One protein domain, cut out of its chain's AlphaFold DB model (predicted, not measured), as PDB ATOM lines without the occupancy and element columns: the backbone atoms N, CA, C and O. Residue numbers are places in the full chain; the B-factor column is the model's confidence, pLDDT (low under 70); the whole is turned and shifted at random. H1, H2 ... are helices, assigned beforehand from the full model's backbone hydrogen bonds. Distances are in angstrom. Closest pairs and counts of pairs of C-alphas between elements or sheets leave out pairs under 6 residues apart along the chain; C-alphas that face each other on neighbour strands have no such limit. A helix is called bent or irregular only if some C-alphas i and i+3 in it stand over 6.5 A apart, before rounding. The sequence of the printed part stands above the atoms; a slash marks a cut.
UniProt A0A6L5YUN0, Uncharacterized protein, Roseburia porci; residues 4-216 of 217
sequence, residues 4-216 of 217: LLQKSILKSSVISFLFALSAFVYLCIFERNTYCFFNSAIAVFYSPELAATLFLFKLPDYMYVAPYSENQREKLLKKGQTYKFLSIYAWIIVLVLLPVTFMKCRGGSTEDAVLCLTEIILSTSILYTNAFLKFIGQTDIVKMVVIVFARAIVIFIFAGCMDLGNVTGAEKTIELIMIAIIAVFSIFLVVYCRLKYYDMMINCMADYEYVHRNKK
ATOM      1  N   LEU A   4     -11.218  16.263  10.484       72.06
ATOM      2  CA  LEU A   4     -10.489  15.074  10.038       72.06
ATOM      3  C   LEU A   4      -9.016  15.099  10.479       72.06
ATOM      4  O   LEU A   4      -8.481  14.077  10.906       72.06
ATOM      5  N   LEU A   5      -8.397  16.283  10.498       74.00
ATOM      6  CA  LEU A   5      -7.046  16.473  11.023       74.00
ATOM      7  C   LEU A   5      -6.998  16.249  12.544       74.00
ATOM      8  O   LEU A   5      -6.078  15.605  13.041       74.00
ATOM      9  N   GLN A   6      -8.019  16.704  13.280       80.19
ATOM     10  CA  GLN A   6      -8.166  16.411  14.714       80.19
ATOM     11  C   GLN A   6      -8.309  14.906  14.976       80.19
ATOM     12  O   GLN A   6      -7.638  14.372  15.856       80.19
ATOM     13  N   LYS A   7      -9.115  14.197  14.174       82.31
ATOM     14  CA  LYS A   7      -9.268  12.736  14.266       82.31
ATOM     15  C   LYS A   7      -7.949  11.998  13.992       82.31
ATOM     16  O   LYS A   7      -7.641  11.032  14.683       82.31
ATOM     17  N   SER A   8      -7.160  12.470  13.023       79.56
ATOM     18  CA  SER A   8      -5.816  11.948  12.719       79.56
ATOM     19  C   SER A   8      -4.860  12.130  13.906       79.56
ATOM     20  O   SER A   8      -4.180  11.183  14.295       79.56
ATOM     21  N   ILE A   9      -4.858  13.309  14.540       81.88
ATOM     22  CA  ILE A   9      -4.061  13.581  15.750       81.88
ATOM     23  C   ILE A   9      -4.475  12.658  16.898       81.88
ATOM     24  O   ILE A   9      -3.613  12.030  17.509       81.88
ATOM     25  N   LEU A  10      -5.779  12.538  17.162       86.06
ATOM     26  CA  LEU A  10      -6.297  11.677  18.225       86.06
ATOM     27  C   LEU A  10      -5.904  10.214  17.999       86.06
ATOM     28  O   LEU A  10      -5.447   9.554  18.925       86.06
ATOM     29  N   LYS A  11      -6.011   9.715  16.762       84.19
ATOM     30  CA  LYS A  11      -5.605   8.348  16.422       84.19
ATOM     31  C   LYS A  11      -4.115   8.112  16.694       84.19
ATOM     32  O   LYS A  11      -3.779   7.126  17.340       84.19
ATOM     33  N   SER A  12      -3.237   9.008  16.234       81.81
ATOM     34  CA  SER A  12      -1.796   8.912  16.517       81.81
ATOM     35  C   SER A  12      -1.512   8.962  18.023       81.81
ATOM     36  O   SER A  12      -0.674   8.204  18.509       81.81
ATOM     37  N   SER A  13      -2.233   9.811  18.762       85.50
ATOM     38  CA  SER A  13      -2.119   9.940  20.218       85.50
ATOM     39  C   SER A  13      -2.484   8.643  20.942       85.50
ATOM     40  O   SER A  13      -1.686   8.150  21.729       85.50
ATOM     41  N   VAL A  14      -3.638   8.044  20.619       86.88
ATOM     42  CA  VAL A  14      -4.108   6.789  21.231       86.88
ATOM     43  C   VAL A  14      -3.142   5.641  20.954       86.88
ATOM     44  O   VAL A  14      -2.781   4.911  21.870       86.88
ATOM     45  N   ILE A  15      -2.676   5.496  19.711       83.75
ATOM     46  CA  ILE A  15      -1.705   4.448  19.361       83.75
ATOM     47  C   ILE A  15      -0.412   4.627  20.167       83.75
ATOM     48  O   ILE A  15       0.136   3.666  20.694       83.75
ATOM     49  N   SER A  16       0.052   5.867  20.301       82.00
ATOM     50  CA  SER A  16       1.298   6.158  21.011       82.00
ATOM     51  C   SER A  16       1.171   5.987  22.520       82.00
ATOM     52  O   SER A  16       2.127   5.552  23.148       82.00
ATOM     53  N   PHE A  17      -0.006   6.265  23.084       87.19
ATOM     54  CA  PHE A  17      -0.333   5.929  24.467       87.19
ATOM     55  C   PHE A  17      -0.246   4.418  24.703       87.19
ATOM     56  O   PHE A  17       0.409   3.992  25.647       87.19
ATOM     57  N   LEU A  18      -0.849   3.604  23.827       86.88
ATOM     58  CA  LEU A  18      -0.803   2.142  23.950       86.88
ATOM     59  C   LEU A  18       0.631   1.606  23.869       86.88
ATOM     60  O   LEU A  18       0.999   0.751  24.672       86.88
ATOM     61  N   PHE A  19       1.454   2.138  22.959       81.50
ATOM     62  CA  PHE A  19       2.868   1.761  22.873       81.50
ATOM     63  C   PHE A  19       3.658   2.158  24.121       81.50
ATOM     64  O   PHE A  19       4.377   1.327  24.677       81.50
ATOM     65  N   ALA A  20       3.495   3.393  24.599       81.06
ATOM     66  CA  ALA A  20       4.152   3.856  25.817       81.06
ATOM     67  C   ALA A  20       3.721   3.027  27.041       81.06
ATOM     68  O   ALA A  20       4.562   2.648  27.851       81.06
ATOM     69  N   LEU A  21       2.438   2.664  27.131       84.44
ATOM     70  CA  LEU A  21       1.916   1.789  28.178       84.44
ATOM     71  C   LEU A  21       2.518   0.380  28.097       84.44
ATOM     72  O   LEU A  21       2.942  -0.156  29.116       84.44
ATOM     73  N   SER A  22       2.607  -0.215  26.902       81.00
ATOM     74  CA  SER A  22       3.247  -1.529  26.738       81.00
ATOM     75  C   SER A  22       4.733  -1.503  27.090       81.00
ATOM     76  O   SER A  22       5.220  -2.432  27.730       81.00
ATOM     77  N   ALA A  23       5.439  -0.426  26.734       77.19
ATOM     78  CA  ALA A  23       6.840  -0.240  27.089       77.19
ATOM     79  C   ALA A  23       7.012  -0.098  28.607       77.19
ATOM     80  O   ALA A  23       7.909  -0.709  29.178       77.19
ATOM     81  N   PHE A  24       6.123   0.639  29.276       77.06
ATOM     82  CA  PHE A  24       6.116   0.747  30.733       77.06
ATOM     83  C   PHE A  24       5.900  -0.610  31.415       77.06
ATOM     84  O   PHE A  24       6.694  -0.994  32.270       77.06
ATOM     85  N   VAL A  25       4.888  -1.377  30.991       77.88
ATOM     86  CA  VAL A  25       4.631  -2.729  31.523       77.88
ATOM     87  C   VAL A  25       5.841  -3.640  31.311       77.88
ATOM     88  O   VAL A  25       6.236  -4.350  32.232       77.88
ATOM     89  N   TYR A  26       6.461  -3.588  30.129       73.94
ATOM     90  CA  TYR A  26       7.686  -4.329  29.839       73.94
ATOM     91  C   TYR A  26       8.815  -3.960  30.816       73.94
ATOM     92  O   TYR A  26       9.440  -4.846  31.392       73.94
ATOM     93  N   LEU A  27       9.037  -2.671  31.078       71.50
ATOM     94  CA  LEU A  27      10.065  -2.217  32.022       71.50
ATOM     95  C   LEU A  27       9.786  -2.640  33.469       71.50
ATOM     96  O   LEU A  27      10.728  -2.969  34.181       71.50
ATOM     97  N   CYS A  28       8.522  -2.669  33.901       70.00
ATOM     98  CA  CYS A  28       8.156  -3.133  35.243       70.00
ATOM     99  C   CYS A  28       8.437  -4.627  35.468       70.00
ATOM    100  O   CYS A  28       8.623  -5.036  36.608       70.00
ATOM    101  N   ILE A  29       8.449  -5.443  34.411       69.19
ATOM    102  CA  ILE A  29       8.662  -6.897  34.513       69.19
ATOM    103  C   ILE A  29      10.160  -7.252  34.551       69.19
ATOM    104  O   ILE A  29      10.547  -8.232  35.185       69.19
ATOM    105  N   PHE A  30      11.022  -6.470  33.893       60.78
ATOM    106  CA  PHE A  30      12.454  -6.768  33.757       60.78
ATOM    107  C   PHE A  30      13.316  -5.896  34.693       60.78
ATOM    108  O   PHE A  30      13.896  -4.892  34.289       60.78
ATOM    109  N   GLU A  31      13.459  -6.316  35.951       55.00
ATOM    110  CA  GLU A  31      14.116  -5.558  37.038       55.00
ATOM    111  C   GLU A  31      15.655  -5.385  36.960       55.00
ATOM    112  O   GLU A  31      16.237  -4.811  37.878       55.00
ATOM    113  N   ARG A  32      16.375  -5.850  35.923       51.31
ATOM    114  CA  ARG A  32      17.845  -6.044  36.044       51.31
ATOM    115  C   ARG A  32      18.806  -5.184  35.216       51.31
ATOM    116  O   ARG A  32      19.983  -5.218  35.535       51.31
ATOM    117  N   ASN A  33      18.375  -4.402  34.220       54.25
ATOM    118  CA  ASN A  33      19.258  -3.417  33.554       54.25
ATOM    119  C   ASN A  33      18.460  -2.406  32.709       54.25
ATOM    120  O   ASN A  33      18.392  -2.476  31.483       54.25
ATOM    121  N   THR A  34      17.794  -1.471  33.381       59.47
ATOM    122  CA  THR A  34      16.703  -0.673  32.801       59.47
ATOM    123  C   THR A  34      17.089   0.219  31.616       59.47
ATOM    124  O   THR A  34      16.253   0.388  30.740       59.47
ATOM    125  N   TYR A  35      18.314   0.749  31.523       57.69
ATOM    126  CA  TYR A  35      18.687   1.694  30.451       57.69
ATOM    127  C   TYR A  35      18.838   1.015  29.077       57.69
ATOM    128  O   TYR A  35      18.179   1.369  28.103       57.69
ATOM    129  N   CYS A  36      19.625  -0.059  28.992       57.47
ATOM    130  CA  CYS A  36      19.848  -0.740  27.713       57.47
ATOM    131  C   CYS A  36      18.558  -1.393  27.164       57.47
ATOM    132  O   CYS A  36      18.312  -1.376  25.952       57.47
ATOM    133  N   PHE A  37      17.695  -1.910  28.051       59.59
ATOM    134  CA  PHE A  37      16.370  -2.432  27.687       59.59
ATOM    135  C   PHE A  37      15.369  -1.329  27.313       59.59
ATOM    136  O   PHE A  37      14.501  -1.548  26.470       59.59
ATOM    137  N   PHE A  38      15.505  -0.131  27.881       64.25
ATOM    138  CA  PHE A  38      14.667   1.020  27.555       64.25
ATOM    139  C   PHE A  38      14.941   1.558  26.144       64.25
ATOM    140  O   PHE A  38      14.009   1.677  25.344       64.25
ATOM    141  N   ASN A  39      16.209   1.783  25.791       63.84
ATOM    142  CA  ASN A  39      16.589   2.220  24.443       63.84
ATOM    143  C   ASN A  39      16.195   1.210  23.358       63.84
ATOM    144  O   ASN A  39      15.749   1.598  22.276       63.84
ATOM    145  N   SER A  40      16.326  -0.088  23.640       62.94
ATOM    146  CA  SER A  40      15.922  -1.143  22.706       62.94
ATOM    147  C   SER A  40      14.399  -1.250  22.582       62.94
ATOM    148  O   SER A  40      13.901  -1.349  21.462       62.94
ATOM    149  N   ALA A  41      13.644  -1.110  23.677       65.12
ATOM    150  CA  ALA A  41      12.186  -1.006  23.620       65.12
ATOM    151  C   ALA A  41      11.747   0.205  22.778       65.12
ATOM    152  O   ALA A  41      10.938   0.058  21.862       65.12
ATOM    153  N   ILE A  42      12.324   1.387  23.006       66.81
ATOM    154  CA  ILE A  42      12.027   2.580  22.201       66.81
ATOM    155  C   ILE A  42      12.376   2.364  20.728       66.81
ATOM    156  O   ILE A  42      11.573   2.700  19.857       66.81
ATOM    157  N   ALA A  43      13.541   1.790  20.430       64.44
ATOM    158  CA  ALA A  43      13.962   1.538  19.056       64.44
ATOM    159  C   ALA A  43      13.014   0.575  18.319       64.44
ATOM    160  O   ALA A  43      12.727   0.796  17.142       64.44
ATOM    161  N   VAL A  44      12.502  -0.451  19.008       62.91
ATOM    162  CA  VAL A  44      11.571  -1.445  18.450       62.91
ATOM    163  C   VAL A  44      10.160  -0.872  18.304       62.91
ATOM    164  O   VAL A  44       9.588  -0.920  17.215       62.91
ATOM    165  N   PHE A  45       9.593  -0.294  19.367       64.62
ATOM    166  CA  PHE A  45       8.209   0.202  19.366       64.62
ATOM    167  C   PHE A  45       8.029   1.482  18.542       64.62
ATOM    168  O   PHE A  45       6.941   1.735  18.026       64.62
ATOM    169  N   TYR A  46       9.093   2.266  18.363       69.62
ATOM    170  CA  TYR A  46       9.087   3.483  17.554       69.62
ATOM    171  C   TYR A  46      10.037   3.374  16.363       69.62
ATOM    172  O   TYR A  46      10.777   4.319  16.079       69.62
ATOM    173  N   SER A  47      10.006   2.242  15.644       73.62
ATOM    174  CA  SER A  47      10.786   2.056  14.411       73.62
ATOM    175  C   SER A  47      10.570   3.211  13.419       73.62
ATOM    176  O   SER A  47       9.512   3.850  13.433       73.62
ATOM    177  N   PRO A  48      11.520   3.487  12.509       69.62
ATOM    178  CA  PRO A  48      11.345   4.516  11.488       69.62
ATOM    179  C   PRO A  48      10.060   4.354  10.657       69.62
ATOM    180  O   PRO A  48       9.450   5.361  10.297       69.62
ATOM    181  N   GLU A  49       9.590   3.129  10.372       73.44
ATOM    182  CA  GLU A  49       8.313   2.930   9.668       73.44
ATOM    183  C   GLU A  49       7.092   3.276  10.521       73.44
ATOM    184  O   GLU A  49       6.125   3.851  10.004       73.44
ATOM    185  N   LEU A  50       7.116   2.928  11.809       70.69
ATOM    186  CA  LEU A  50       6.036   3.223  12.750       70.69
ATOM    187  C   LEU A  50       5.990   4.715  13.069       70.69
ATOM    188  O   LEU A  50       4.931   5.331  12.943       70.69
ATOM    189  N   ALA A  51       7.141   5.316  13.370       70.44
ATOM    190  CA  ALA A  51       7.304   6.750  13.550       70.44
ATOM    191  C   ALA A  51       6.821   7.493  12.303       70.44
ATOM    192  O   ALA A  51       5.952   8.353  12.397       70.44
ATOM    193  N   ALA A  52       7.264   7.096  11.112       68.19
ATOM    194  CA  ALA A  52       6.718   7.634   9.877       68.19
ATOM    195  C   ALA A  52       5.199   7.470   9.784       68.19
ATOM    196  O   ALA A  52       4.508   8.409   9.441       68.19
ATOM    197  N   THR A  53       4.633   6.314  10.107       69.69
ATOM    198  CA  THR A  53       3.173   6.132  10.034       69.69
ATOM    199  C   THR A  53       2.418   7.025  11.027       69.69
ATOM    200  O   THR A  53       1.286   7.430  10.758       69.69
ATOM    201  N   LEU A  54       3.037   7.353  12.161       67.88
ATOM    202  CA  LEU A  54       2.479   8.224  13.193       67.88
ATOM    203  C   LEU A  54       2.669   9.721  12.877       67.88
ATOM    204  O   LEU A  54       1.761  10.505  13.174       67.88
ATOM    205  N   PHE A  55       3.800  10.100  12.260       60.97
ATOM    206  CA  PHE A  55       4.250  11.480  12.001       60.97
ATOM    207  C   PHE A  55       4.088  11.947  10.548       60.97
ATOM    208  O   PHE A  55       3.650  13.079  10.312       60.97
ATOM    209  N   LEU A  56       4.442  11.100   9.578       54.75
ATOM    210  CA  LEU A  56       4.162  11.327   8.167       54.75
ATOM    211  C   LEU A  56       2.685  11.054   7.954       54.75
ATOM    212  O   LEU A  56       2.175   9.941   8.085       54.75
ATOM    213  N   PHE A  57       2.000  12.129   7.610       52.34
ATOM    214  CA  PHE A  57       0.727  12.050   6.946       52.34
ATOM    215  C   PHE A  57       0.862  11.058   5.787       52.34
ATOM    216  O   PHE A  57       1.603  11.298   4.830       52.34
ATOM    217  N   LYS A  58       0.202   9.897   5.888       51.09
ATOM    218  CA  LYS A  58       0.032   9.060   4.702       51.09
ATOM    219  C   LYS A  58      -0.642   9.976   3.683       51.09
ATOM    220  O   LYS A  58      -1.589  10.681   4.029       51.09
ATOM    221  N   LEU A  59      -0.197   9.965   2.425       44.75
ATOM    222  CA  LEU A  59      -1.132  10.292   1.351       44.75
ATOM    223  C   LEU A  59      -2.361   9.402   1.623       44.75
ATOM    224  O   LEU A  59      -2.219   8.179   1.525       44.75
ATOM    225  N   PRO A  60      -3.476   9.971   2.124       49.75
ATOM    226  CA  PRO A  60      -4.068  11.200   1.620       49.75
ATOM    227  C   PRO A  60      -4.525  12.232   2.684       49.75
ATOM    228  O   PRO A  60      -5.643  12.729   2.594       49.75
ATOM    229  N   ASP A  61      -3.724  12.627   3.680       49.59
ATOM    230  CA  ASP A  61      -4.186  13.678   4.620       49.59
ATOM    231  C   ASP A  61      -4.390  15.060   3.958       49.59
ATOM    232  O   ASP A  61      -5.118  15.894   4.495       49.59
ATOM    233  N   TYR A  62      -3.851  15.289   2.752       53.31
ATOM    234  CA  TYR A  62      -4.194  16.449   1.921       53.31
ATOM    235  C   TYR A  62      -5.689  16.486   1.549       53.31
ATOM    236  O   TYR A  62      -6.232  17.575   1.388       53.31
ATOM    237  N   MET A  63      -6.387  15.339   1.470       51.31
ATOM    238  CA  MET A  63      -7.840  15.299   1.221       51.31
ATOM    239  C   MET A  63      -8.623  16.009   2.327       51.31
ATOM    240  O   MET A  63      -9.695  16.552   2.080       51.31
ATOM    241  N   TYR A  64      -8.080  16.057   3.542       52.81
ATOM    242  CA  TYR A  64      -8.708  16.726   4.681       52.81
ATOM    243  C   TYR A  64      -8.560  18.246   4.657       52.81
ATOM    244  O   TYR A  64      -9.177  18.938   5.471       52.81
ATOM    245  N   VAL A  65      -7.721  18.755   3.754       57.59
ATOM    246  CA  VAL A  65      -7.314  20.161   3.679       57.59
ATOM    247  C   VAL A  65      -7.318  20.672   2.226       57.59
ATOM    248  O   VAL A  65      -6.856  21.774   1.955       57.59
ATOM    249  N   ALA A  66      -7.870  19.890   1.296       62.22
ATOM    250  CA  ALA A  66      -7.909  20.173  -0.136       62.22
ATOM    251  C   ALA A  66      -8.561  21.515  -0.530       62.22
ATOM    252  O   ALA A  66      -8.057  22.122  -1.470       62.22
ATOM    253  N   PRO A  67      -9.611  22.028   0.153       69.62
ATOM    254  CA  PRO A  67     -10.212  23.309  -0.229       69.62
ATOM    255  C   PRO A  67      -9.425  24.537   0.262       69.62
ATOM    256  O   PRO A  67      -9.866  25.663   0.051       69.62
ATOM    257  N   TYR A  68      -8.293  24.353   0.949       71.06
ATOM    258  CA  TYR A  68      -7.483  25.449   1.479       71.06
ATOM    259  C   TYR A  68      -6.340  25.821   0.528       71.06
ATOM    260  O   TYR A  68      -5.798  24.968  -0.177       71.06
ATOM    261  N   SER A  69      -5.923  27.091   0.556       76.94
ATOM    262  CA  SER A  69      -4.754  27.548  -0.207       76.94
ATOM    263  C   SER A  69      -3.465  26.874   0.273       76.94
ATOM    264  O   SER A  69      -3.391  26.367   1.391       76.94
ATOM    265  N   GLU A  70      -2.412  26.881  -0.547       74.44
ATOM    266  CA  GLU A  70      -1.108  26.295  -0.202       74.44
ATOM    267  C   GLU A  70      -0.567  26.788   1.149       74.44
ATOM    268  O   GLU A  70      -0.317  25.977   2.040       74.44
ATOM    269  N   ASN A  71      -0.554  28.106   1.367       78.94
ATOM    270  CA  ASN A  71      -0.140  28.715   2.636       78.94
ATOM    271  C   ASN A  71      -0.998  28.261   3.832       78.94
ATOM    272  O   ASN A  71      -0.518  28.145   4.962       78.94
ATOM    273  N   GLN A  72      -2.295  28.026   3.619       78.44
ATOM    274  CA  GLN A  72      -3.183  27.519   4.665       78.44
ATOM    275  C   GLN A  72      -2.927  26.033   4.947       78.44
ATOM    276  O   GLN A  72      -2.928  25.634   6.115       78.44
ATOM    277  N   ARG A  73      -2.663  25.227   3.910       77.94
ATOM    278  CA  ARG A  73      -2.278  23.814   4.042       77.94
ATOM    279  C   ARG A  73      -0.972  23.684   4.816       77.94
ATOM    280  O   ARG A  73      -0.943  22.950   5.797       77.94
ATOM    281  N   GLU A  74       0.047  24.464   4.471       79.50
ATOM    282  CA  GLU A  74       1.339  24.485   5.164       79.50
ATOM    283  C   GLU A  74       1.174  24.801   6.661       79.50
ATOM    284  O   GLU A  74       1.631  24.047   7.524       79.50
ATOM    285  N   LYS A  75       0.427  25.862   7.000       83.81
ATOM    286  CA  LYS A  75       0.145  26.236   8.400       83.81
ATOM    287  C   LYS A  75      -0.594  25.137   9.163       83.81
ATOM    288  O   LYS A  75      -0.283  24.871  10.328       83.81
ATOM    289  N   LEU A  76      -1.582  24.501   8.536       81.00
ATOM    290  CA  LEU A  76      -2.354  23.423   9.157       81.00
ATOM    291  C   LEU A  76      -1.523  22.148   9.334       81.00
ATOM    292  O   LEU A  76      -1.631  21.515  10.386       81.00
ATOM    293  N   LEU A  77      -0.664  21.813   8.370       80.00
ATOM    294  CA  LEU A  77       0.279  20.696   8.451       80.00
ATOM    295  C   LEU A  77       1.311  20.927   9.556       80.00
ATOM    296  O   LEU A  77       1.481  20.049  10.400       80.00
ATOM    297  N   LYS A  78       1.905  22.127   9.634       85.50
ATOM    298  CA  LYS A  78       2.813  22.520  10.729       85.50
ATOM    299  C   LYS A  78       2.133  22.350  12.083       85.50
ATOM    300  O   LYS A  78       2.670  21.698  12.971       85.50
ATOM    301  N   LYS A  79       0.910  22.868  12.234       84.94
ATOM    302  CA  LYS A  79       0.136  22.740  13.478       84.94
ATOM    303  C   LYS A  79      -0.187  21.276  13.806       84.94
ATOM    304  O   LYS A  79      -0.048  20.863  14.954       84.94
ATOM    305  N   GLY A  80      -0.584  20.485  12.810       81.06
ATOM    306  CA  GLY A  80      -0.880  19.063  12.966       81.06
ATOM    307  C   GLY A  80       0.332  18.240  13.386       81.06
ATOM    308  O   GLY A  80       0.229  17.456  14.330       81.06
ATOM    309  N   GLN A  81       1.482  18.453  12.744       79.69
ATOM    310  CA  GLN A  81       2.726  17.792  13.127       79.69
ATOM    311  C   GLN A  81       3.154  18.180  14.535       79.69
ATOM    312  O   GLN A  81       3.426  17.287  15.331       79.69
ATOM    313  N   THR A  82       3.134  19.468  14.886       83.81
ATOM    314  CA  THR A  82       3.479  19.919  16.242       83.81
ATOM    315  C   THR A  82       2.628  19.228  17.307       83.81
ATOM    316  O   THR A  82       3.180  18.747  18.291       83.81
ATOM    317  N   TYR A  83       1.309  19.102  17.113       83.50
ATOM    318  CA  TYR A  83       0.461  18.393  18.081       83.50
ATOM    319  C   TYR A  83       0.712  16.888  18.127       83.50
ATOM    320  O   TYR A  83       0.703  16.316  19.214       83.50
ATOM    321  N   LYS A  84       0.942  16.241  16.976       81.81
ATOM    322  CA  LYS A  84       1.306  14.817  16.944       81.81
ATOM    323  C   LYS A  84       2.611  14.586  17.700       81.81
ATOM    324  O   LYS A  84       2.640  13.738  18.579       81.81
ATOM    325  N   PHE A  85       3.640  15.388  17.434       78.62
ATOM    326  CA  PHE A  85       4.891  15.361  18.189       78.62
ATOM    327  C   PHE A  85       4.651  15.560  19.680       78.62
ATOM    328  O   PHE A  85       4.977  14.673  20.462       78.62
ATOM    329  N   LEU A  86       4.014  16.660  20.073       81.25
ATOM    330  CA  LEU A  86       3.802  16.977  21.481       81.25
ATOM    331  C   LEU A  86       3.036  15.871  22.214       81.25
ATOM    332  O   LEU A  86       3.416  15.498  23.318       81.25
ATOM    333  N   SER A  87       2.012  15.290  21.587       81.12
ATOM    334  CA  SER A  87       1.263  14.190  22.191       81.12
ATOM    335  C   SER A  87       2.078  12.904  22.322       81.12
ATOM    336  O   SER A  87       1.934  12.220  23.330       81.12
ATOM    337  N   ILE A  88       2.888  12.548  21.324       78.62
ATOM    338  CA  ILE A  88       3.698  11.322  21.360       78.62
ATOM    339  C   ILE A  88       4.765  11.438  22.446       78.62
ATOM    340  O   ILE A  88       4.900  10.548  23.280       78.62
ATOM    341  N   TYR A  89       5.455  12.577  22.480       78.06
ATOM    342  CA  TYR A  89       6.447  12.874  23.505       78.06
ATOM    343  C   TYR A  89       5.846  12.929  24.904       78.06
ATOM    344  O   TYR A  89       6.438  12.376  25.824       78.06
ATOM    345  N   ALA A  90       4.666  13.533  25.071       84.19
ATOM    346  CA  ALA A  90       3.999  13.594  26.368       84.19
ATOM    347  C   ALA A  90       3.755  12.194  26.947       84.19
ATOM    348  O   ALA A  90       4.075  11.959  28.108       84.19
ATOM    349  N   TRP A  91       3.261  11.246  26.142       84.88
ATOM    350  CA  TRP A  91       3.025   9.882  26.620       84.88
ATOM    351  C   TRP A  91       4.312   9.149  26.983       84.88
ATOM    352  O   TRP A  91       4.361   8.506  28.026       84.88
ATOM    353  N   ILE A  92       5.364   9.288  26.177       78.00
ATOM    354  CA  ILE A  92       6.664   8.664  26.460       78.00
ATOM    355  C   ILE A  92       7.285   9.248  27.733       78.00
ATOM    356  O   ILE A  92       7.803   8.505  28.567       78.00
ATOM    357  N   ILE A  93       7.202  10.569  27.915       78.56
ATOM    358  CA  ILE A  93       7.710  11.238  29.114       78.56
ATOM    359  C   ILE A  93       6.938  10.773  30.348       78.56
ATOM    360  O   ILE A  93       7.548  10.320  31.311       78.56
ATOM    361  N   VAL A  94       5.608  10.861  30.316       82.38
ATOM    362  CA  VAL A  94       4.756  10.604  31.486       82.38
ATOM    363  C   VAL A  94       4.741   9.130  31.873       82.38
ATOM    364  O   VAL A  94       4.793   8.820  33.058       82.38
ATOM    365  N   LEU A  95       4.652   8.223  30.900       80.81
ATOM    366  CA  LEU A  95       4.473   6.798  31.179       80.81
ATOM    367  C   LEU A  95       5.785   6.037  31.267       80.81
ATOM    368  O   LEU A  95       5.786   4.948  31.820       80.81
ATOM    369  N   VAL A  96       6.884   6.566  30.727       74.06
ATOM    370  CA  VAL A  96       8.125   5.794  30.638       74.06
ATOM    371  C   VAL A  96       9.302   6.524  31.263       74.06
ATOM    372  O   VAL A  96       9.872   6.030  32.232       74.06
ATOM    373  N   LEU A  97       9.632   7.730  30.793       74.50
ATOM    374  CA  LEU A  97      10.812   8.445  31.292       74.50
ATOM    375  C   LEU A  97      10.675   8.856  32.761       74.50
ATOM    376  O   LEU A  97      11.608   8.635  33.531       74.50
ATOM    377  N   LEU A  98       9.533   9.430  33.157       77.38
ATOM    378  CA  LEU A  98       9.291   9.939  34.513       77.38
ATOM    379  C   LEU A  98       9.267   8.806  35.559       77.38
ATOM    380  O   LEU A  98       9.957   8.926  36.572       77.38
ATOM    381  N   PRO A  99       8.579   7.669  35.332       75.25
ATOM    382  CA  PRO A  99       8.648   6.536  36.252       75.25
ATOM    383  C   PRO A  99      10.053   5.938  36.380       75.25
ATOM    384  O   PRO A  99      10.483   5.636  37.492       75.25
ATOM    385  N   VAL A 100      10.798   5.807  35.274       71.75
ATOM    386  CA  VAL A 100      12.178   5.287  35.299       71.75
ATOM    387  C   VAL A 100      13.107   6.223  36.073       71.75
ATOM    388  O   VAL A 100      13.835   5.758  36.952       71.75
ATOM    389  N   THR A 101      13.035   7.538  35.818       71.75
ATOM    390  CA  THR A 101      13.792   8.540  36.597       71.75
ATOM    391  C   THR A 101      13.433   8.470  38.071       71.75
ATOM    392  O   THR A 101      14.326   8.457  38.908       71.75
ATOM    393  N   PHE A 102      12.145   8.389  38.414       74.00
ATOM    394  CA  PHE A 102      11.714   8.311  39.809       74.00
ATOM    395  C   PHE A 102      12.270   7.071  40.523       74.00
ATOM    396  O   PHE A 102      12.795   7.190  41.630       74.00
ATOM    397  N   MET A 103      12.203   5.894  39.890       70.75
ATOM    398  CA  MET A 103      12.732   4.653  40.472       70.75
ATOM    399  C   MET A 103      14.242   4.726  40.721       70.75
ATOM    400  O   MET A 103      14.704   4.281  41.768       70.75
ATOM    401  N   LYS A 104      15.005   5.315  39.792       69.81
ATOM    402  CA  LYS A 104      16.467   5.433  39.901       69.81
ATOM    403  C   LYS A 104      16.906   6.540  40.859       69.81
ATOM    404  O   LYS A 104      17.735   6.301  41.731       69.81
ATOM    405  N   CYS A 105      16.284   7.715  40.794       68.50
ATOM    406  CA  CYS A 105      16.601   8.838  41.680       68.50
ATOM    407  C   CYS A 105      16.205   8.586  43.144       68.50
ATOM    408  O   CYS A 105      16.748   9.236  44.036       68.50
ATOM    409  N   ARG A 106      15.312   7.624  43.428       69.62
ATOM    410  CA  ARG A 106      14.987   7.212  44.805       69.62
ATOM    411  C   ARG A 106      16.209   6.677  45.568       69.62
ATOM    412  O   ARG A 106      16.223   6.767  46.792       69.62
ATOM    413  N   GLY A 107      17.220   6.155  44.867       65.38
ATOM    414  CA  GLY A 107      18.475   5.674  45.458       65.38
ATOM    415  C   GLY A 107      19.439   6.777  45.914       65.38
ATOM    416  O   GLY A 107      20.387   6.486  46.632       65.38
ATOM    417  N   GLY A 108      19.202   8.040  45.533       65.44
ATOM    418  CA  GLY A 108      19.966   9.198  46.009       65.44
ATOM    419  C   GLY A 108      21.370   9.388  45.415       65.44
ATOM    420  O   GLY A 108      22.034  10.348  45.802       65.44
ATOM    421  N   SER A 109      21.832   8.543  44.481       77.44
ATOM    422  CA  SER A 109      23.120   8.761  43.805       77.44
ATOM    423  C   SER A 109      23.013   9.848  42.730       77.44
ATOM    424  O   SER A 109      22.123   9.837  41.876       77.44
ATOM    425  N   THR A 110      23.959  10.789  42.749       77.81
ATOM    426  CA  THR A 110      24.112  11.808  41.703       77.81
ATOM    427  C   THR A 110      24.529  11.195  40.365       77.81
ATOM    428  O   THR A 110      24.163  11.729  39.320       77.81
ATOM    429  N   GLU A 111      25.236  10.063  40.372       81.69
ATOM    430  CA  GLU A 111      25.662   9.352  39.159       81.69
ATOM    431  C   GLU A 111      24.464   8.740  38.435       81.69
ATOM    432  O   GLU A 111      24.305   8.932  37.229       81.69
ATOM    433  N   ASP A 112      23.562   8.097  39.181       77.25
ATOM    434  CA  ASP A 112      22.315   7.554  38.637       77.25
ATOM    435  C   ASP A 112      21.446   8.653  38.014       77.25
ATOM    436  O   ASP A 112      20.848   8.449  36.954       77.25
ATOM    437  N   ALA A 113      21.405   9.838  38.630       77.75
ATOM    438  CA  ALA A 113      20.687  10.986  38.085       77.75
ATOM    439  C   ALA A 113      21.299  11.479  36.760       77.75
ATOM    440  O   ALA A 113      20.561  11.773  35.815       77.75
ATOM    441  N   VAL A 114      22.634  11.538  36.662       83.38
ATOM    442  CA  VAL A 114      23.355  11.931  35.435       83.38
ATOM    443  C   VAL A 114      23.123  10.926  34.307       83.38
ATOM    444  O   VAL A 114      22.809  11.327  33.179       83.38
ATOM    445  N   LEU A 115      23.223   9.626  34.600       82.44
ATOM    446  CA  LEU A 115      22.943   8.567  33.629       82.44
ATOM    447  C   LEU A 115      21.490   8.635  33.152       82.44
ATOM    448  O   LEU A 115      21.230   8.587  31.951       82.44
ATOM    449  N   CYS A 116      20.544   8.843  34.067       78.38
ATOM    450  CA  CYS A 116      19.135   8.905  33.703       78.38
ATOM    451  C   CYS A 116      18.785  10.132  32.851       78.38
ATOM    452  O   CYS A 116      17.985  10.032  31.918       78.38
ATOM    453  N   LEU A 117      19.378  11.292  33.142       81.69
ATOM    454  CA  LEU A 117      19.168  12.504  32.349       81.69
ATOM    455  C   LEU A 117      19.756  12.358  30.941       81.69
ATOM    456  O   LEU A 117      19.121  12.743  29.958       81.69
ATOM    457  N   THR A 118      20.935  11.752  30.836       85.31
ATOM    458  CA  THR A 118      21.561  11.449  29.544       85.31
ATOM    459  C   THR A 118      20.706  10.491  28.728       85.31
ATOM    460  O   THR A 118      20.491  10.727  27.538       85.31
ATOM    461  N   GLU A 119      20.136   9.473  29.369       80.81
ATOM    462  CA  GLU A 119      19.237   8.536  28.706       80.81
ATOM    463  C   GLU A 119      17.981   9.226  28.162       80.81
ATOM    464  O   GLU A 119      17.586   8.992  27.018       80.81
ATOM    465  N   ILE A 120      17.370  10.127  28.941       79.38
ATOM    466  CA  ILE A 120      16.226  10.930  28.483       79.38
ATOM    467  C   ILE A 120      16.583  11.688  27.199       79.38
ATOM    468  O   ILE A 120      15.802  11.693  26.240       79.38
ATOM    469  N   ILE A 121      17.756  12.325  27.169       87.06
ATOM    470  CA  ILE A 121      18.226  13.096  26.013       87.06
ATOM    471  C   ILE A 121      18.447  12.174  24.806       87.06
ATOM    472  O   ILE A 121      17.967  12.473  23.706       87.06
ATOM    473  N   LEU A 122      19.124  11.043  25.005       86.38
ATOM    474  CA  LEU A 122      19.421  10.064  23.960       86.38
ATOM    475  C   LEU A 122      18.139   9.475  23.354       86.38
ATOM    476  O   LEU A 122      17.934   9.527  22.138       86.38
ATOM    477  N   SER A 123      17.232   8.996  24.201       79.56
ATOM    478  CA  SER A 123      15.928   8.462  23.801       79.56
ATOM    479  C   SER A 123      15.087   9.496  23.054       79.56
ATOM    480  O   SER A 123      14.502   9.199  22.010       79.56
ATOM    481  N   THR A 124      15.074  10.744  23.528       80.19
ATOM    482  CA  THR A 124      14.382  11.851  22.850       80.19
ATOM    483  C   THR A 124      14.938  12.075  21.446       80.19
ATOM    484  O   THR A 124      14.162  12.240  20.499       80.19
ATOM    485  N   SER A 125      16.265  12.037  21.297       86.81
ATOM    486  CA  SER A 125      16.949  12.179  20.010       86.81
ATOM    487  C   SER A 125      16.614  11.047  19.043       86.81
ATOM    488  O   SER A 125      16.273  11.294  17.880       86.81
ATOM    489  N   ILE A 126      16.612   9.805  19.529       83.19
ATOM    490  CA  ILE A 126      16.218   8.610  18.771       83.19
ATOM    491  C   ILE A 126      14.795   8.753  18.229       83.19
ATOM    492  O   ILE A 126      14.571   8.618  17.024       83.19
ATOM    493  N   LEU A 127      13.847   9.081  19.106       79.44
ATOM    494  CA  LEU A 127      12.442   9.266  18.750       79.44
ATOM    495  C   LEU A 127      12.259  10.382  17.723       79.44
ATOM    496  O   LEU A 127      11.497  10.228  16.766       79.44
ATOM    497  N   TYR A 128      12.989  11.486  17.898       81.25
ATOM    498  CA  TYR A 128      12.823  12.661  17.049       81.25
ATOM    499  C   TYR A 128      13.328  12.360  15.656       81.25
ATOM    500  O   TYR A 128      12.620  12.542  14.671       81.25
ATOM    501  N   THR A 129      14.551  11.845  15.577       84.00
ATOM    502  CA  THR A 129      15.200  11.531  14.309       84.00
ATOM    503  C   THR A 129      14.462  10.415  13.564       84.00
ATOM    504  O   THR A 129      14.308  10.528  12.348       84.00
ATOM    505  N   ASN A 130      13.893   9.410  14.252       82.69
ATOM    506  CA  ASN A 130      13.059   8.364  13.632       82.69
ATOM    507  C   ASN A 130      11.869   8.932  12.842       82.69
ATOM    508  O   ASN A 130      11.517   8.380  11.800       82.69
ATOM    509  N   ALA A 131      11.289  10.056  13.276       78.56
ATOM    510  CA  ALA A 131      10.208  10.717  12.547       78.56
ATOM    511  C   ALA A 131      10.637  11.234  11.161       78.56
ATOM    512  O   ALA A 131       9.817  11.296  10.246       78.56
ATOM    513  N   PHE A 132      11.918  11.580  11.001       81.25
ATOM    514  CA  PHE A 132      12.481  12.112   9.757       81.25
ATOM    515  C   PHE A 132      13.195  11.050   8.924       81.25
ATOM    516  O   PHE A 132      13.277  11.212   7.710       81.25
ATOM    517  N   LEU A 133      13.693   9.964   9.528       83.75
ATOM    518  CA  LEU A 133      14.534   8.976   8.839       83.75
ATOM    519  C   LEU A 133      13.903   8.427   7.559       83.75
ATOM    520  O   LEU A 133      14.604   8.276   6.565       83.75
ATOM    521  N   LYS A 134      12.586   8.186   7.541       81.12
ATOM    522  CA  LYS A 134      11.912   7.717   6.321       81.12
ATOM    523  C   LYS A 134      11.929   8.767   5.207       81.12
ATOM    524  O   LYS A 134      12.204   8.426   4.063       81.12
ATOM    525  N   PHE A 135      11.661  10.029   5.539       80.31
ATOM    526  CA  PHE A 135      11.724  11.134   4.579       80.31
ATOM    527  C   PHE A 135      13.160  11.361   4.081       80.31
ATOM    528  O   PHE A 135      13.393  11.533   2.884       80.31
ATOM    529  N   ILE A 136      14.137  11.293   4.986       84.38
ATOM    530  CA  ILE A 136      15.557  11.395   4.643       84.38
ATOM    531  C   ILE A 136      15.955  10.227   3.738       84.38
ATOM    532  O   ILE A 136      16.541  10.466   2.700       84.38
ATOM    533  N   GLY A 137      15.576   8.988   4.048       81.38
ATOM    534  CA  GLY A 137      15.911   7.824   3.221       81.38
ATOM    535  C   GLY A 137      15.306   7.869   1.816       81.38
ATOM    536  O   GLY A 137      15.924   7.384   0.876       81.38
ATOM    537  N   GLN A 138      14.134   8.492   1.656       80.19
ATOM    538  CA  GLN A 138      13.514   8.716   0.344       80.19
ATOM    539  C   GLN A 138      14.206   9.806  -0.484       80.19
ATOM    540  O   GLN A 138      14.066   9.815  -1.703       80.19
ATOM    541  N   THR A 139      14.914  10.735   0.159       79.44
ATOM    542  CA  THR A 139      15.616  11.836  -0.521       79.44
ATOM    543  C   THR A 139      17.104  11.546  -0.707       79.44
ATOM    544  O   THR A 139      17.671  11.880  -1.742       79.44
ATOM    545  N   ASP A 140      17.735  10.925   0.284       82.44
ATOM    546  CA  ASP A 140      19.156  10.614   0.351       82.44
ATOM    547  C   ASP A 140      19.398   9.435   1.314       82.44
ATOM    548  O   ASP A 140      19.471   9.582   2.543       82.44
ATOM    549  N   ILE A 141      19.539   8.239   0.738       85.25
ATOM    550  CA  ILE A 141      19.769   7.003   1.494       85.25
ATOM    551  C   ILE A 141      21.099   7.020   2.256       85.25
ATOM    552  O   ILE A 141      21.168   6.496   3.366       85.25
ATOM    553  N   VAL A 142      22.137   7.673   1.718       88.56
ATOM    554  CA  VAL A 142      23.461   7.737   2.353       88.56
ATOM    555  C   VAL A 142      23.365   8.524   3.654       88.56
ATOM    556  O   VAL A 142      23.835   8.062   4.693       88.56
ATOM    557  N   LYS A 143      22.680   9.674   3.644       87.31
ATOM    558  CA  LYS A 143      22.451  10.458   4.868       87.31
ATOM    559  C   LYS A 143      21.629   9.699   5.905       87.31
ATOM    560  O   LYS A 143      21.916   9.812   7.095       87.31
ATOM    561  N   MET A 144      20.630   8.930   5.473       87.50
ATOM    562  CA  MET A 144      19.844   8.083   6.374       87.50
ATOM    563  C   MET A 144      20.738   7.047   7.069       87.50
ATOM    564  O   MET A 144      20.729   6.970   8.298       87.50
ATOM    565  N   VAL A 145      21.577   6.337   6.305       87.69
ATOM    566  CA  VAL A 145      22.528   5.345   6.836       87.69
ATOM    567  C   VAL A 145      23.514   5.983   7.816       87.69
ATOM    568  O   VAL A 145      23.724   5.439   8.895       87.69
ATOM    569  N   VAL A 146      24.062   7.162   7.499       89.38
ATOM    570  CA  VAL A 146      24.984   7.886   8.393       89.38
ATOM    571  C   VAL A 146      24.325   8.221   9.733       89.38
ATOM    572  O   VAL A 146      24.935   8.003  10.778       89.38
ATOM    573  N   ILE A 147      23.079   8.711   9.735       88.19
ATOM    574  CA  ILE A 147      22.364   9.040  10.981       88.19
ATOM    575  C   ILE A 147      22.095   7.776  11.806       88.19
ATOM    576  O   ILE A 147      22.288   7.788  13.021       88.19
ATOM    577  N   VAL A 148      21.665   6.685  11.165       87.62
ATOM    578  CA  VAL A 148      21.419   5.403  11.846       87.62
ATOM    579  C   VAL A 148      22.709   4.856  12.458       87.62
ATOM    580  O   VAL A 148      22.715   4.477  13.629       87.62
ATOM    581  N   PHE A 149      23.809   4.871  11.707       87.88
ATOM    582  CA  PHE A 149      25.105   4.380  12.172       87.88
ATOM    583  C   PHE A 149      25.667   5.228  13.319       87.88
ATOM    584  O   PHE A 149      26.073   4.687  14.346       87.88
ATOM    585  N   ALA A 150      25.617   6.558  13.199       88.50
ATOM    586  CA  ALA A 150      26.076   7.455  14.257       88.50
ATOM    587  C   ALA A 150      25.287   7.255  15.561       88.50
ATOM    588  O   ALA A 150      25.859   7.269  16.646       88.50
ATOM    589  N   ARG A 151      23.977   6.993  15.470       86.56
ATOM    590  CA  ARG A 151      23.153   6.657  16.638       86.56
ATOM    591  C   ARG A 151      23.532   5.323  17.267       86.56
ATOM    592  O   ARG A 151      23.585   5.241  18.489       86.56
ATOM    593  N   ALA A 152      23.792   4.299  16.458       84.44
ATOM    594  CA  ALA A 152      24.223   3.000  16.966       84.44
ATOM    595  C   ALA A 152      25.527   3.120  17.773       84.44
ATOM    596  O   ALA A 152      25.619   2.561  18.864       84.44
ATOM    597  N   ILE A 153      26.485   3.921  17.287       87.75
ATOM    598  CA  ILE A 153      27.726   4.228  18.013       87.75
ATOM    599  C   ILE A 153      27.424   4.875  19.365       87.75
ATOM    600  O   ILE A 153      27.935   4.428  20.385       87.75
ATOM    601  N   VAL A 154      26.575   5.902  19.394       88.81
ATOM    602  CA  VAL A 154      26.244   6.627  20.631       88.81
ATOM    603  C   VAL A 154      25.588   5.716  21.669       88.81
ATOM    604  O   VAL A 154      25.947   5.782  22.840       88.81
ATOM    605  N   ILE A 155      24.674   4.838  21.245       84.12
ATOM    606  CA  ILE A 155      24.033   3.855  22.132       84.12
ATOM    607  C   ILE A 155      25.077   2.894  22.710       84.12
ATOM    608  O   ILE A 155      25.055   2.613  23.905       84.12
ATOM    609  N   PHE A 156      26.003   2.410  21.877       84.06
ATOM    610  CA  PHE A 156      27.061   1.504  22.319       84.06
ATOM    611  C   PHE A 156      28.013   2.174  23.316       84.06
ATOM    612  O   PHE A 156      28.330   1.591  24.349       84.06
ATOM    613  N   ILE A 157      28.422   3.417  23.045       86.19
ATOM    614  CA  ILE A 157      29.267   4.190  23.960       86.19
ATOM    615  C   ILE A 157      28.546   4.413  25.291       86.19
ATOM    616  O   ILE A 157      29.139   4.198  26.343       86.19
ATOM    617  N   PHE A 158      27.267   4.798  25.262       86.00
ATOM    618  CA  PHE A 158      26.498   5.036  26.482       86.00
ATOM    619  C   PHE A 158      26.360   3.771  27.338       86.00
ATOM    620  O   PHE A 158      26.500   3.842  28.557       86.00
ATOM    621  N   ALA A 159      26.168   2.606  26.710       80.69
ATOM    622  CA  ALA A 159      26.161   1.323  27.413       80.69
ATOM    623  C   ALA A 159      27.499   1.033  28.121       80.69
ATOM    624  O   ALA A 159      27.500   0.455  29.205       80.69
ATOM    625  N   GLY A 160      28.620   1.473  27.542       81.31
ATOM    626  CA  GLY A 160      29.946   1.383  28.157       81.31
ATOM    627  C   GLY A 160      30.182   2.350  29.324       81.31
ATOM    628  O   GLY A 160      31.120   2.139  30.075       81.31
ATOM    629  N   CYS A 161      29.346   3.379  29.501       83.06
ATOM    630  CA  CYS A 161      29.455   4.354  30.595       83.06
ATOM    631  C   CYS A 161      28.504   4.063  31.772       83.06
ATOM    632  O   CYS A 161      28.348   4.907  32.654       83.06
ATOM    633  N   MET A 162      27.816   2.913  31.792       79.12
ATOM    634  CA  MET A 162      26.836   2.613  32.848       79.12
ATOM    635  C   MET A 162      27.469   2.337  34.223       79.12
ATOM    636  O   MET A 162      26.748   2.357  35.219       79.12
ATOM    637  N   ASP A 163      28.783   2.116  34.293       78.50
ATOM    638  CA  ASP A 163      29.509   1.801  35.530       78.50
ATOM    639  C   ASP A 163      29.960   3.043  36.328       78.50
ATOM    640  O   ASP A 163      30.679   2.907  37.317       78.50
ATOM    641  N   LEU A 164      29.471   4.242  35.981       79.19
ATOM    642  CA  LEU A 164      29.875   5.544  36.543       79.19
ATOM    643  C   LEU A 164      29.956   5.628  38.079       79.19
ATOM    644  O   LEU A 164      30.770   6.385  38.613       79.19
ATOM    645  N   GLY A 165      29.124   4.873  38.800       74.50
ATOM    646  CA  GLY A 165      29.146   4.836  40.269       74.50
ATOM    647  C   GLY A 165      30.270   3.992  40.880       74.50
ATOM    648  O   GLY A 165      30.629   4.187  42.039       74.50
ATOM    649  N   ASN A 166      30.859   3.080  40.108       80.38
ATOM    650  CA  ASN A 166      31.911   2.163  40.556       80.38
ATOM    651  C   ASN A 166      33.320   2.650  40.191       80.38
ATOM    652  O   ASN A 166      34.314   2.149  40.717       80.38
ATOM    653  N   VAL A 167      33.407   3.625  39.290       85.06
ATOM    654  CA  VAL A 167      34.656   4.113  38.712       85.06
ATOM    655  C   VAL A 167      35.170   5.326  39.498       85.06
ATOM    656  O   VAL A 167      34.400   6.172  39.960       85.06
ATOM    657  N   THR A 168      36.492   5.443  39.676       85.44
ATOM    658  CA  THR A 168      37.110   6.522  40.473       85.44
ATOM    659  C   THR A 168      38.262   7.220  39.743       85.44
ATOM    660  O   THR A 168      38.805   6.726  38.758       85.44
ATOM    661  N   GLY A 169      38.622   8.425  40.198       87.56
ATOM    662  CA  GLY A 169      39.764   9.174  39.664       87.56
ATOM    663  C   GLY A 169      39.622   9.582  38.191       87.56
ATOM    664  O   GLY A 169      38.617  10.172  37.782       87.56
ATOM    665  N   ALA A 170      40.663   9.317  37.398       87.00
ATOM    666  CA  ALA A 170      40.736   9.722  35.993       87.00
ATOM    667  C   ALA A 170      39.674   9.034  35.119       87.00
ATOM    668  O   ALA A 170      39.086   9.681  34.255       87.00
ATOM    669  N   GLU A 171      39.373   7.762  35.382       86.94
ATOM    670  CA  GLU A 171      38.378   6.991  34.631       86.94
ATOM    671  C   GLU A 171      36.976   7.607  34.767       86.94
ATOM    672  O   GLU A 171      36.303   7.841  33.766       86.94
ATOM    673  N   LYS A 172      36.593   8.034  35.980       87.94
ATOM    674  CA  LYS A 172      35.313   8.723  36.225       87.94
ATOM    675  C   LYS A 172      35.205  10.027  35.435       87.94
ATOM    676  O   LYS A 172      34.137  10.408  34.963       87.94
ATOM    677  N   THR A 173      36.327  10.726  35.285       87.44
ATOM    678  CA  THR A 173      36.381  11.983  34.530       87.44
ATOM    679  C   THR A 173      36.205  11.722  33.034       87.44
ATOM    680  O   THR A 173      35.477  12.455  32.367       87.44
ATOM    681  N   ILE A 174      36.818  10.654  32.512       90.12
ATOM    682  CA  ILE A 174      36.663  10.220  31.118       90.12
ATOM    683  C   ILE A 174      35.205   9.848  30.829       90.12
ATOM    684  O   ILE A 174      34.647  10.324  29.840       90.12
ATOM    685  N   GLU A 175      34.560   9.071  31.700       91.31
ATOM    686  CA  GLU A 175      33.150   8.699  31.524       91.31
ATOM    687  C   GLU A 175      32.216   9.911  31.555       91.31
ATOM    688  O   GLU A 175      31.344  10.033  30.694       91.31
ATOM    689  N   LEU A 176      32.431  10.869  32.464       90.12
ATOM    690  CA  LEU A 176      31.658  12.117  32.490       90.12
ATOM    691  C   LEU A 176      31.816  12.932  31.199       90.12
ATOM    692  O   LEU A 176      30.834  13.476  30.689       90.12
ATOM    693  N   ILE A 177      33.030  13.004  30.645       91.38
ATOM    694  CA  ILE A 177      33.282  13.677  29.362       91.38
ATOM    695  C   ILE A 177      32.542  12.957  28.228       91.38
ATOM    696  O   ILE A 177      31.888  13.605  27.409       91.38
ATOM    697  N   MET A 178      32.597  11.626  28.195       92.00
ATOM    698  CA  MET A 178      31.906  10.814  27.189       92.00
ATOM    699  C   MET A 178      30.387  11.000  27.260       92.00
ATOM    700  O   MET A 178      29.743  11.234  26.235       92.00
ATOM    701  N   ILE A 179      29.820  11.001  28.466       92.06
ATOM    702  CA  ILE A 179      28.404  11.286  28.722       92.06
ATOM    703  C   ILE A 179      28.020  12.683  28.211       92.06
ATOM    704  O   ILE A 179      27.002  12.840  27.528       92.06
ATOM    705  N   ALA A 180      28.844  13.701  28.472       93.06
ATOM    706  CA  ALA A 180      28.598  15.055  27.981       93.06
ATOM    707  C   ALA A 180      28.609  15.122  26.443       93.06
ATOM    708  O   ALA A 180      27.727  15.745  25.845       93.06
ATOM    709  N   ILE A 181      29.556  14.442  25.789       93.56
ATOM    710  CA  ILE A 181      29.623  14.346  24.322       93.56
ATOM    711  C   ILE A 181      28.358  13.682  23.766       93.56
ATOM    712  O   ILE A 181      27.766  14.199  22.816       93.56
ATOM    713  N   ILE A 182      27.908  12.581  24.377       92.44
ATOM    714  CA  ILE A 182      26.675  11.878  23.996       92.44
ATOM    715  C   ILE A 182      25.465  12.811  24.080       92.44
ATOM    716  O   ILE A 182      24.674  12.882  23.133       92.44
ATOM    717  N   ALA A 183      25.327  13.549  25.183       91.62
ATOM    718  CA  ALA A 183      24.220  14.477  25.380       91.62
ATOM    719  C   ALA A 183      24.231  15.598  24.327       91.62
ATOM    720  O   ALA A 183      23.214  15.844  23.670       91.62
ATOM    721  N   VAL A 184      25.386  16.232  24.100       94.31
ATOM    722  CA  VAL A 184      25.543  17.312  23.108       94.31
ATOM    723  C   VAL A 184      25.255  16.811  21.694       94.31
ATOM    724  O   VAL A 184      24.499  17.445  20.957       94.31
ATOM    725  N   PHE A 185      25.801  15.655  21.316       93.75
ATOM    726  CA  PHE A 185      25.570  15.062  20.002       93.75
ATOM    727  C   PHE A 185      24.091  14.713  19.782       93.75
ATOM    728  O   PHE A 185      23.524  14.988  18.721       93.75
ATOM    729  N   SER A 186      23.437  14.163  20.806       92.19
ATOM    730  CA  SER A 186      22.014  13.821  20.762       92.19
ATOM    731  C   SER A 186      21.138  15.059  20.554       92.19
ATOM    732  O   SER A 186      20.222  15.025  19.727       92.19
ATOM    733  N   ILE A 187      21.444  16.170  21.234       92.69
ATOM    734  CA  ILE A 187      20.765  17.462  21.037       92.69
ATOM    735  C   ILE A 187      21.033  17.997  19.626       92.69
ATOM    736  O   ILE A 187      20.102  18.420  18.936       92.69
ATOM    737  N   PHE A 188      22.284  17.937  19.166       93.50
ATOM    738  CA  PHE A 188      22.663  18.384  17.829       93.50
ATOM    739  C   PHE A 188      21.876  17.654  16.737       93.50
ATOM    740  O   PHE A 188      21.360  18.304  15.831       93.50
ATOM    741  N   LEU A 189      21.711  16.330  16.835       90.50
ATOM    742  CA  LEU A 189      20.920  15.557  15.872       90.50
ATOM    743  C   LEU A 189      19.461  16.029  15.787       90.50
ATOM    744  O   LEU A 189      18.924  16.164  14.686       90.50
ATOM    745  N   VAL A 190      18.828  16.325  16.927       89.12
ATOM    746  CA  VAL A 190      17.456  16.862  16.971       89.12
ATOM    747  C   VAL A 190      17.384  18.202  16.245       89.12
ATOM    748  O   VAL A 190      16.542  18.391  15.361       89.12
ATOM    749  N   VAL A 191      18.292  19.120  16.585       90.19
ATOM    750  CA  VAL A 191      18.345  20.468  16.006       90.19
ATOM    751  C   VAL A 191      18.637  20.407  14.508       90.19
ATOM    752  O   VAL A 191      17.944  21.050  13.722       90.19
ATOM    753  N   TYR A 192      19.603  19.591  14.091       89.81
ATOM    754  CA  TYR A 192      19.951  19.387  12.689       89.81
ATOM    755  C   TYR A 192      18.761  18.852  11.888       89.81
ATOM    756  O   TYR A 192      18.427  19.404  10.837       89.81
ATOM    757  N   CYS A 193      18.069  17.827  12.402       86.50
ATOM    758  CA  CYS A 193      16.881  17.287  11.747       86.50
ATOM    759  C   CYS A 193      15.777  18.342  11.607       86.50
ATOM    760  O   CYS A 193      15.181  18.478  10.535       86.50
ATOM    761  N   ARG A 194      15.551  19.129  12.666       86.50
ATOM    762  CA  ARG A 194      14.558  20.206  12.678       86.50
ATOM    763  C   ARG A 194      14.884  21.293  11.660       86.50
ATOM    764  O   ARG A 194      14.028  21.615  10.848       86.50
ATOM    765  N   LEU A 195      16.086  21.856  11.700       87.25
ATOM    766  CA  LEU A 195      16.448  22.996  10.857       87.25
ATOM    767  C   LEU A 195      16.533  22.617   9.381       87.25
ATOM    768  O   LEU A 195      16.139  23.398   8.522       87.25
ATOM    769  N   LYS A 196      17.037  21.419   9.077       87.69
ATOM    770  CA  LYS A 196      17.326  21.036   7.694       87.69
ATOM    771  C   LYS A 196      16.153  20.382   6.974       87.69
ATOM    772  O   LYS A 196      15.983  20.613   5.782       87.69
ATOM    773  N   TYR A 197      15.368  19.553   7.663       84.12
ATOM    774  CA  TYR A 197      14.375  18.704   6.998       84.12
ATOM    775  C   TYR A 197      12.932  19.070   7.314       84.12
ATOM    776  O   TYR A 197      12.053  18.647   6.574       84.12
ATOM    777  N   TYR A 198      12.648  19.842   8.366       85.12
ATOM    778  CA  TYR A 198      11.262  20.102   8.759       85.12
ATOM    779  C   TYR A 198      10.479  20.898   7.715       85.12
ATOM    780  O   TYR A 198       9.450  20.416   7.248       85.12
ATOM    781  N   ASP A 199      10.965  22.076   7.316       83.69
ATOM    782  CA  ASP A 199      10.263  22.891   6.320       83.69
ATOM    783  C   ASP A 199      10.251  22.207   4.950       83.69
ATOM    784  O   ASP A 199       9.217  22.185   4.292       83.69
ATOM    785  N   MET A 200      11.349  21.548   4.561       81.75
ATOM    786  CA  MET A 200      11.401  20.762   3.325       81.75
ATOM    787  C   MET A 200      10.338  19.656   3.320       81.75
ATOM    788  O   MET A 200       9.587  19.525   2.360       81.75
ATOM    789  N   MET A 201      10.231  18.892   4.408       79.69
ATOM    790  CA  MET A 201       9.238  17.830   4.549       79.69
ATOM    791  C   MET A 201       7.815  18.399   4.508       79.69
ATOM    792  O   MET A 201       6.967  17.854   3.805       79.69
ATOM    793  N   ILE A 202       7.545  19.498   5.221       78.56
ATOM    794  CA  ILE A 202       6.240  20.176   5.215       78.56
ATOM    795  C   ILE A 202       5.873  20.659   3.810       78.56
ATOM    796  O   ILE A 202       4.750  20.414   3.375       78.56
ATOM    797  N   ASN A 203       6.804  21.289   3.095       75.31
ATOM    798  CA  ASN A 203       6.578  21.786   1.741       75.31
ATOM    799  C   ASN A 203       6.302  20.626   0.778       75.31
ATOM    800  O   ASN A 203       5.315  20.664   0.053       75.31
ATOM    801  N   CYS A 204       7.076  19.538   0.852       73.00
ATOM    802  CA  CYS A 204       6.812  18.321   0.078       73.00
ATOM    803  C   CYS A 204       5.456  17.671   0.407       73.00
ATOM    804  O   CYS A 204       4.897  16.975  -0.434       73.00
ATOM    805  N   MET A 205       4.933  17.851   1.626       71.62
ATOM    806  CA  MET A 205       3.600  17.376   2.018       71.62
ATOM    807  C   MET A 205       2.476  18.339   1.605       71.62
ATOM    808  O   MET A 205       1.337  17.901   1.432       71.62
ATOM    809  N   ALA A 206       2.774  19.633   1.482       67.31
ATOM    810  CA  ALA A 206       1.840  20.662   1.033       67.31
ATOM    811  C   ALA A 206       1.697  20.689  -0.500       67.31
ATOM    812  O   ALA A 206       0.609  20.987  -1.001       67.31
ATOM    813  N   ASP A 207       2.767  20.339  -1.220       65.44
ATOM    814  CA  ASP A 207       2.822  20.278  -2.678       65.44
ATOM    815  C   ASP A 207       2.434  18.884  -3.211       65.44
ATOM    816  O   ASP A 207       3.115  17.874  -3.019       65.44
ATOM    817  N   TYR A 208       1.300  18.847  -3.912       51.81
ATOM    818  CA  TYR A 208       0.691  17.648  -4.490       51.81
ATOM    819  C   TYR A 208       1.551  17.011  -5.596       51.81
ATOM    820  O   TYR A 208       1.555  15.784  -5.749       51.81
ATOM    821  N   GLU A 209       2.299  17.807  -6.364       47.91
ATOM    822  CA  GLU A 209       3.052  17.304  -7.520       47.91
ATOM    823  C   GLU A 209       4.370  16.630  -7.134       47.91
ATOM    824  O   GLU A 209       4.808  15.695  -7.815       47.91
ATOM    825  N   TYR A 210       4.987  17.040  -6.025       49.25
ATOM    826  CA  TYR A 210       6.286  16.517  -5.593       49.25
ATOM    827  C   TYR A 210       6.229  15.012  -5.273       49.25
ATOM    828  O   TYR A 210       7.087  14.234  -5.699       49.25
ATOM    829  N   VAL A 211       5.161  14.561  -4.603       45.47
ATOM    830  CA  VAL A 211       4.955  13.135  -4.284       45.47
ATOM    831  C   VAL A 211       4.630  12.303  -5.531       45.47
ATOM    832  O   VAL A 211       4.984  11.125  -5.597       45.47
ATOM    833  N   HIS A 212       3.980  12.891  -6.540       45.75
ATOM    834  CA  HIS A 212       3.707  12.208  -7.809       45.75
ATOM    835  C   HIS A 212       4.942  12.113  -8.716       45.75
ATOM    836  O   HIS A 212       5.116  11.091  -9.382       45.75
ATOM    837  N   ARG A 213       5.833  13.115  -8.707       43.09
ATOM    838  CA  ARG A 213       7.099  13.076  -9.465       43.09
ATOM    839  C   ARG A 213       8.091  12.053  -8.907       43.09
ATOM    840  O   ARG A 213       8.706  11.344  -9.695       43.09
ATOM    841  N   ASN A 214       8.195  11.911  -7.585       48.31
ATOM    842  CA  ASN A 214       9.128  10.963  -6.951       48.31
ATOM    843  C   ASN A 214       8.581   9.533  -6.783       48.31
ATOM    844  O   ASN A 214       9.323   8.652  -6.373       48.31
ATOM    845  N   LYS A 215       7.306   9.271  -7.100       44.09
ATOM    846  CA  LYS A 215       6.782   7.895  -7.236       44.09
ATOM    847  C   LYS A 215       7.060   7.270  -8.610       44.09
ATOM    848  O   LYS A 215       6.808   6.083  -8.783       44.09
ATOM    849  N   LYS A 216       7.488   8.074  -9.590       39.59
ATOM    850  CA  LYS A 216       7.721   7.665 -10.987       39.59
ATOM    851  C   LYS A 216       9.208   7.600 -11.373       39.59
ATOM    852  O   LYS A 216       9.503   7.389 -12.546       39.59
TER     853      LYS A 216
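What this domain is: This is residues 4 to 216 of the 217 residues of an uncharacterized protein of Roseburia porci (UniProt A0A6L5YUN0). A long up-and-down bundle of helices, in which H1, H2, H5a, H6, H7 and H8a each run against the one before. H6 is in the middle: H7 and H8a pack on it, as does H2, while H1 and H5a lie side by side beyond. Short H3 crosses H6, and H4, H8b and H9 lie at one end. The 213 printed residues hold nine named helices, H1 to H9 in order, and no named strand: all helix. The whole is compact, with a radius of gyration of the C-alphas of 19.0 A, and elongated, spanning 63 by 33 by 25 A.

How they stand to each other: H8, residues 169 to 206, was assigned as one helix by its hydrogen bonds but is bent: C-alphas 196 and 199 are 7.4 A apart. Its arms H8a, residues 169 to 196, and H8b, residues 199 to 206, stand at a steep tilt of 38 degrees. H8a touches the hub H6, residues 110 to 139, closest at the C-alphas of Ser 186 and Ser 125, 5.4 A. H6 is irregular, C-alphas 131 and 134 being 7.1 A apart. H7, residues 141 to 160, forms a hairpin with H6, closest at C-alphas Met 144 and Gly 137, 5.0 A. H2, residues 34 to 45, touches residues 116 to 127 of H6 alone, closest at C-alphas Asn 39 and Ser 123, 6.3 A. H3, residues 48 to 55, touches H6 about perpendicular at 86 degrees, closest at C-alphas Pro 48 and Asn 130, 4.7 A. H5, residues 70 to 105, assigned as one helix by its hydrogen bonds, is bent, C-alphas 95 and 98 being 6.6 A apart; its arms are H5a, residues 70 to 95, and H5b, residues 98 to 105. H5a touches H1, residues 4 to 29, the same way at a shallow tilt of 20 degrees, closest at C-alphas Ile 92 and Ala 20, 5.5 A. H4, residues 61 to 64, only just touches H1, with 3 pairs of C-alphas within 8 A, closest Tyr 64 and Leu 4, 5.9 A. H9, residues 208 to 214, and H8b only just touch, only at the corner, with 3 such pairs, closest Tyr 210 and Cys 204, 6.0 A. Every O i to N i+4 pair is within hydrogen-bond range in H1, H2, H3, H5a, H5b, H7, H8a and H8b; H6 has 22 of 26, H9 2 of 3, and H4 is too short.

Where its parts are: H8a spans 40.8 A from C-alpha 169 at (39.764, 9.174, 39.664). H6 spans 43.1 A, H5a 37.4 A and H7 29.1 A. H1 begins at C-alpha 4, (-10.489, 15.074, 10.038), and spans 38.1 A.

The domain as a whole: The printed part has no cut and no long link. Mean pLDDT of the printed part is 76.7; residues 29 to 46, 48, 52 to 67, 104 to 108 and 206 to 216 are under 70.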